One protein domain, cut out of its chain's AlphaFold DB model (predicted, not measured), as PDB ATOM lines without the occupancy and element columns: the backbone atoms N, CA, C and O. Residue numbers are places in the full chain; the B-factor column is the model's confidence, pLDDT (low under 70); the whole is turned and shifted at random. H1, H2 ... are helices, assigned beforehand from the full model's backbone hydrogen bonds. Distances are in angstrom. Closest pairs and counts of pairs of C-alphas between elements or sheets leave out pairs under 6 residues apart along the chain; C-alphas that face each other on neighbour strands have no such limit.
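What this domain is: This is residues 169 to 210 of the 214 residues of the protein "Putative nadh dehydrogenase ubiquinone 1 alpha subcomplex subunit 10 mitochondrial-like protein" of Ixodes scapularis (UniProt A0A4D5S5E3). Little regular structure: two short helices, H1 and H2, stand at the two ends of a long winding stretch, residues 178 to 202, that has no named element and makes the middle. The helices are far from each other, and no helix or sheet forms a core. The printed part has 42 residues with two named helices, H1 then H2, and no named strand; the class is all helix, with 15 residues in named elements. It is loose, with a radius of gyration of the C-alphas of 11.6 A, and elongated, spanning 32 by 18 by 14 A.

How they stand to each other: H1, residues 169 to 177, and H2, residues 203 to 208, are apart. A long link of 25 residues joins them. In both helices every O i to N i+4 pair is within hydrogen-bond range.

Where its parts are: H1 begins at C-alpha 169 (-14.051, -41.281, -7.128) and is 12.7 A long from first to last C-alpha. H2 measures 9.4 A likewise and ends at C-alpha 208 (-27.739, -43.021, 20.558).

The domain as a whole: The C-alphas farthest apart, of Thr 169 and Trp 204, are 32.9 A apart. The printed part has no cut. The model's mean pLDDT over the printed part is 70.7; residue 179 and residues 194 to 210 are under 70.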
ATOM      1  N   THR A 169     -14.088 -42.728  -7.364       89.88
ATOM      2  CA  THR A 169     -14.051 -41.281  -7.128       89.88
ATOM      3  C   THR A 169     -14.674 -40.905  -5.781       89.88
ATOM      4  O   THR A 169     -14.186 -40.012  -5.077       89.88
ATOM      5  N   TYR A 170     -15.734 -41.598  -5.373       85.69
ATOM      6  CA  TYR A 170     -16.517 -41.270  -4.185       85.69
ATOM      7  C   TYR A 170     -15.694 -41.269  -2.873       85.69
ATOM      8  O   TYR A 170     -15.729 -40.264  -2.151       85.69
ATOM      9  N   PRO A 171     -14.860 -42.285  -2.562       83.94
ATOM     10  CA  PRO A 171     -13.990 -42.271  -1.383       83.94
ATOM     11  C   PRO A 171     -12.962 -41.134  -1.395       83.94
ATOM     12  O   PRO A 171     -12.618 -40.601  -0.335       83.94
ATOM     13  N   LEU A 172     -12.460 -40.743  -2.572       87.25
ATOM     14  CA  LEU A 172     -11.518 -39.627  -2.712       87.25
ATOM     15  C   LEU A 172     -12.194 -38.296  -2.365       87.25
ATOM     16  O   LEU A 172     -11.621 -37.478  -1.639       87.25
ATOM     17  N   LEU A 173     -13.438 -38.106  -2.810       87.06
ATOM     18  CA  LEU A 173     -14.256 -36.947  -2.453       87.06
ATOM     19  C   LEU A 173     -14.555 -36.912  -0.951       87.06
ATOM     20  O   LEU A 173     -14.351 -35.876  -0.315       87.06
ATOM     21  N   LEU A 174     -14.950 -38.035  -0.346       83.25
ATOM     22  CA  LEU A 174     -15.189 -38.109   1.101       83.25
ATOM     23  C   LEU A 174     -13.943 -37.733   1.917       83.25
ATOM     24  O   LEU A 174     -14.037 -36.963   2.879       83.25
ATOM     25  N   LYS A 175     -12.761 -38.206   1.498       82.19
ATOM     26  CA  LYS A 175     -11.476 -37.821   2.102       82.19
ATOM     27  C   LYS A 175     -11.192 -36.326   1.945       82.19
ATOM     28  O   LYS A 175     -10.704 -35.708   2.891       82.19
ATOM     29  N   LYS A 176     -11.521 -35.731   0.794       86.75
ATOM     30  CA  LYS A 176     -11.350 -34.291   0.532       86.75
ATOM     31  C   LYS A 176     -12.207 -33.428   1.460       86.75
ATOM     32  O   LYS A 176     -11.693 -32.464   2.022       86.75
ATOM     33  N   PHE A 177     -13.478 -33.780   1.657       83.25
ATOM     34  CA  PHE A 177     -14.392 -33.025   2.526       83.25
ATOM     35  C   PHE A 177     -14.172 -33.278   4.026       83.25
ATOM     36  O   PHE A 177     -14.763 -32.574   4.842       83.25
ATOM     37  N   LYS A 178     -13.328 -34.256   4.398       77.12
ATOM     38  CA  LYS A 178     -12.928 -34.583   5.782       77.12
ATOM     39  C   LYS A 178     -14.102 -34.645   6.776       77.12
ATOM     40  O   LYS A 178     -13.945 -34.271   7.930       77.12
ATOM     41  N   ARG A 179     -15.288 -35.082   6.336       69.69
ATOM     42  CA  ARG A 179     -16.484 -35.158   7.197       69.69
ATOM     43  C   ARG A 179     -16.745 -36.570   7.719       69.69
ATOM     44  O   ARG A 179     -17.238 -36.733   8.825       69.69
ATOM     45  N   GLN A 180     -16.433 -37.598   6.937       71.00
ATOM     46  CA  GLN A 180     -16.630 -39.002   7.316       71.00
ATOM     47  C   GLN A 180     -15.427 -39.819   6.839       71.00
ATOM     48  O   GLN A 180     -15.513 -40.586   5.887       71.00
ATOM     49  N   VAL A 181     -14.264 -39.581   7.452       77.56
ATOM     50  CA  VAL A 181     -13.027 -40.300   7.095       77.56
ATOM     51  C   VAL A 181     -12.958 -41.651   7.808       77.56
ATOM     52  O   VAL A 181     -12.493 -42.631   7.233       77.56
ATOM     53  N   TYR A 182     -13.439 -41.701   9.050       79.38
ATOM     54  CA  TYR A 182     -13.496 -42.897   9.882       79.38
ATOM     55  C   TYR A 182     -14.924 -43.176  10.344       79.38
ATOM     56  O   TYR A 182     -15.811 -42.320  10.239       79.38
ATOM     57  N   ALA A 183     -15.122 -44.367  10.915       76.75
ATOM     58  CA  ALA A 183     -16.358 -44.722  11.594       76.75
ATOM     59  C   ALA A 183     -16.761 -43.645  12.616       76.75
ATOM     60  O   ALA A 183     -15.925 -42.949  13.206       76.75
ATOM     61  N   LYS A 184     -18.070 -43.508  12.824       74.75
ATOM     62  CA  LYS A 184     -18.638 -42.554  13.776       74.75
ATOM     63  C   LYS A 184     -18.000 -42.720  15.156       74.75
ATOM     64  O   LYS A 184     -17.848 -43.839  15.633       74.75
ATOM     65  N   GLY A 185     -17.614 -41.617  15.794       77.00
ATOM     66  CA  GLY A 185     -16.927 -41.643  17.084       77.00
ATOM     67  C   GLY A 185     -15.406 -41.820  17.000       77.00
ATOM     68  O   GLY A 185     -14.753 -41.796  18.042       77.00
ATOM     69  N   TYR A 186     -14.812 -41.966  15.814       80.38
ATOM     70  CA  TYR A 186     -13.358 -42.084  15.636       80.38
ATOM     71  C   TYR A 186     -12.745 -40.914  14.844       80.38
ATOM     72  O   TYR A 186     -11.561 -40.925  14.507       80.38
ATOM     73  N   ASN A 187     -13.514 -39.859  14.567       81.56
ATOM     74  CA  ASN A 187     -13.083 -38.702  13.791       81.56
ATOM     75  C   ASN A 187     -12.511 -37.605  14.704       81.56
ATOM     76  O   ASN A 187     -13.190 -36.644  15.062       81.56
ATOM     77  N   LYS A 188     -11.215 -37.703  15.047       81.38
ATOM     78  CA  LYS A 188     -10.512 -36.706  15.894       81.38
ATOM     79  C   LYS A 188     -10.663 -35.263  15.386       81.38
ATOM     80  O   LYS A 188     -10.767 -34.337  16.181       81.38
ATOM     81  N   HIS A 189     -10.682 -35.078  14.067       81.69
ATOM     82  CA  HIS A 189     -10.832 -33.769  13.420       81.69
ATOM     83  C   HIS A 189     -12.218 -33.133  13.634       81.69
ATOM     84  O   HIS A 189     -12.348 -31.928  13.458       81.69
ATOM     85  N   LEU A 190     -13.222 -33.912  14.049       82.94
ATOM     86  CA  LEU A 190     -14.564 -33.443  14.415       82.94
ATOM     87  C   LEU A 190     -14.767 -33.339  15.936       82.94
ATOM     88  O   LEU A 190     -15.881 -33.109  16.390       82.94
ATOM     89  N   GLY A 191     -13.706 -33.511  16.735       82.44
ATOM     90  CA  GLY A 191     -13.769 -33.398  18.195       82.44
ATOM     91  C   GLY A 191     -14.002 -34.714  18.944       82.44
ATOM     92  O   GLY A 191     -14.178 -34.690  20.165       82.44
ATOM     93  N   ASP A 192     -13.950 -35.867  18.268       81.31
ATOM     94  CA  ASP A 192     -14.066 -37.168  18.933       81.31
ATOM     95  C   ASP A 192     -12.880 -37.423  19.881       81.31
ATOM     96  O   ASP A 192     -11.717 -37.495  19.470       81.31
ATOM     97  N   LYS A 193     -13.177 -37.597  21.174       76.88
ATOM     98  CA  LYS A 193     -12.175 -37.870  22.216       76.88
ATOM     99  C   LYS A 193     -11.803 -39.356  22.262       76.88
ATOM    100  O   LYS A 193     -12.679 -40.209  22.146       76.88
ATOM    101  N   LEU A 194     -10.517 -39.638  22.498       66.56
ATOM    102  CA  LEU A 194      -9.955 -40.959  22.847       66.56
ATOM    103  C   LEU A 194     -10.335 -42.124  21.898       66.56
ATOM    104  O   LEU A 194     -10.931 -43.099  22.344       66.56
ATOM    105  N   PRO A 195      -9.959 -42.088  20.605       63.53
ATOM    106  CA  PRO A 195     -10.306 -43.153  19.656       63.53
ATOM    107  C   PRO A 195      -9.671 -44.518  19.986       63.53
ATOM    108  O   PRO A 195     -10.247 -45.545  19.655       63.53
ATOM    109  N   LEU A 196      -8.515 -44.548  20.660       62.66
ATOM    110  CA  LEU A 196      -7.751 -45.778  20.925       62.66
ATOM    111  C   LEU A 196      -8.341 -46.664  22.034       62.66
ATOM    112  O   LEU A 196      -8.121 -47.869  22.024       62.66
ATOM    113  N   PHE A 197      -9.094 -46.081  22.972       65.75
ATOM    114  CA  PHE A 197      -9.722 -46.812  24.084       65.75
ATOM    115  C   PHE A 197     -11.219 -47.038  23.871       65.75
ATOM    116  O   PHE A 197     -11.891 -47.613  24.724       65.75
ATOM    117  N   LYS A 198     -11.753 -46.607  22.720       62.75
ATOM    118  CA  LYS A 198     -13.075 -47.025  22.268       62.75
ATOM    119  C   LYS A 198     -12.950 -48.455  21.756       62.75
ATOM    120  O   LYS A 198     -12.717 -48.672  20.567       62.75
ATOM    121  N   THR A 199     -13.120 -49.431  22.648       56.03
ATOM    122  CA  THR A 199     -13.630 -50.745  22.239       56.03
ATOM    123  C   THR A 199     -14.866 -50.470  21.400       56.03
ATOM    124  O   THR A 199     -15.671 -49.647  21.845       56.03
ATOM    125  N   SER A 200     -14.936 -51.039  20.186       52.00
ATOM    126  CA  SER A 200     -16.027 -50.858  19.212       52.00
ATOM    127  C   SER A 200     -17.292 -50.429  19.936       52.00
ATOM    128  O   SER A 200     -17.745 -51.212  20.772       52.00
ATOM    129  N   LEU A 201     -17.719 -49.170  19.730       53.62
ATOM    130  CA  LEU A 201     -18.843 -48.525  20.427       53.62
ATOM    131  C   LEU A 201     -19.772 -49.579  21.019       53.62
ATOM    132  O   LEU A 201     -20.296 -50.377  20.233       53.62
ATOM    133  N   ASN A 202     -19.951 -49.618  22.351       52.41
ATOM    134  CA  ASN A 202     -20.936 -50.538  22.909       52.41
ATOM    135  C   ASN A 202     -22.207 -50.329  22.099       52.41
ATOM    136  O   ASN A 202     -22.589 -49.194  21.811       52.41
ATOM    137  N   TYR A 203     -22.751 -51.430  21.619       54.22
ATOM    138  CA  TYR A 203     -23.709 -51.477  20.538       54.22
ATOM    139  C   TYR A 203     -24.831 -50.422  20.702       54.22
ATOM    140  O   TYR A 203     -25.147 -49.658  19.789       54.22
ATOM    141  N   TRP A 204     -25.291 -50.256  21.941       53.22
ATOM    142  CA  TRP A 204     -26.282 -49.276  22.388       53.22
ATOM    143  C   TRP A 204     -25.846 -47.803  22.324       53.22
ATOM    144  O   TRP A 204     -26.660 -46.923  22.041       53.22
ATOM    145  N   ASP A 205     -24.570 -47.509  22.549       54.50
ATOM    146  CA  ASP A 205     -24.004 -46.165  22.417       54.50
ATOM    147  C   ASP A 205     -23.809 -45.777  20.948       54.50
ATOM    148  O   ASP A 205     -23.931 -44.602  20.600       54.50
ATOM    149  N   SER A 206     -23.607 -46.754  20.054       54.12
ATOM    150  CA  SER A 206     -23.601 -46.503  18.606       54.12
ATOM    151  C   SER A 206     -24.975 -46.030  18.093       54.12
ATOM    152  O   SER A 206     -25.046 -45.151  17.229       54.12
ATOM    153  N   LEU A 207     -26.060 -46.529  18.699       51.91
ATOM    154  CA  LEU A 207     -27.443 -46.188  18.357       51.91
ATOM    155  C   LEU A 207     -27.841 -44.780  18.808       51.91
ATOM    156  O   LEU A 207     -28.435 -44.032  18.033       51.91
ATOM    157  N   LYS A 208     -27.454 -44.370  20.022       51.88
ATOM    158  CA  LYS A 208     -27.739 -43.021  20.558       51.88
ATOM    159  C   LYS A 208     -27.066 -41.906  19.768       51.88
ATOM    160  O   LYS A 208     -27.568 -40.788  19.703       51.88
ATOM    161  N   LEU A 209     -25.919 -42.205  19.169       48.16
ATOM    162  CA  LEU A 209     -25.186 -41.245  18.359       48.16
ATOM    163  C   LEU A 209     -25.840 -41.051  16.990       48.16
ATOM    164  O   LEU A 209     -25.543 -40.061  16.332       48.16
ATOM    165  N   SER A 210     -26.709 -41.967  16.548       46.00
ATOM    166  CA  SER A 210     -27.151 -42.097  15.160       46.00
ATOM    167  C   SER A 210     -27.883 -40.865  14.593       46.00
ATOM    168  O   SER A 210     -27.630 -40.543  13.436       46.00
TER     169      SER A 210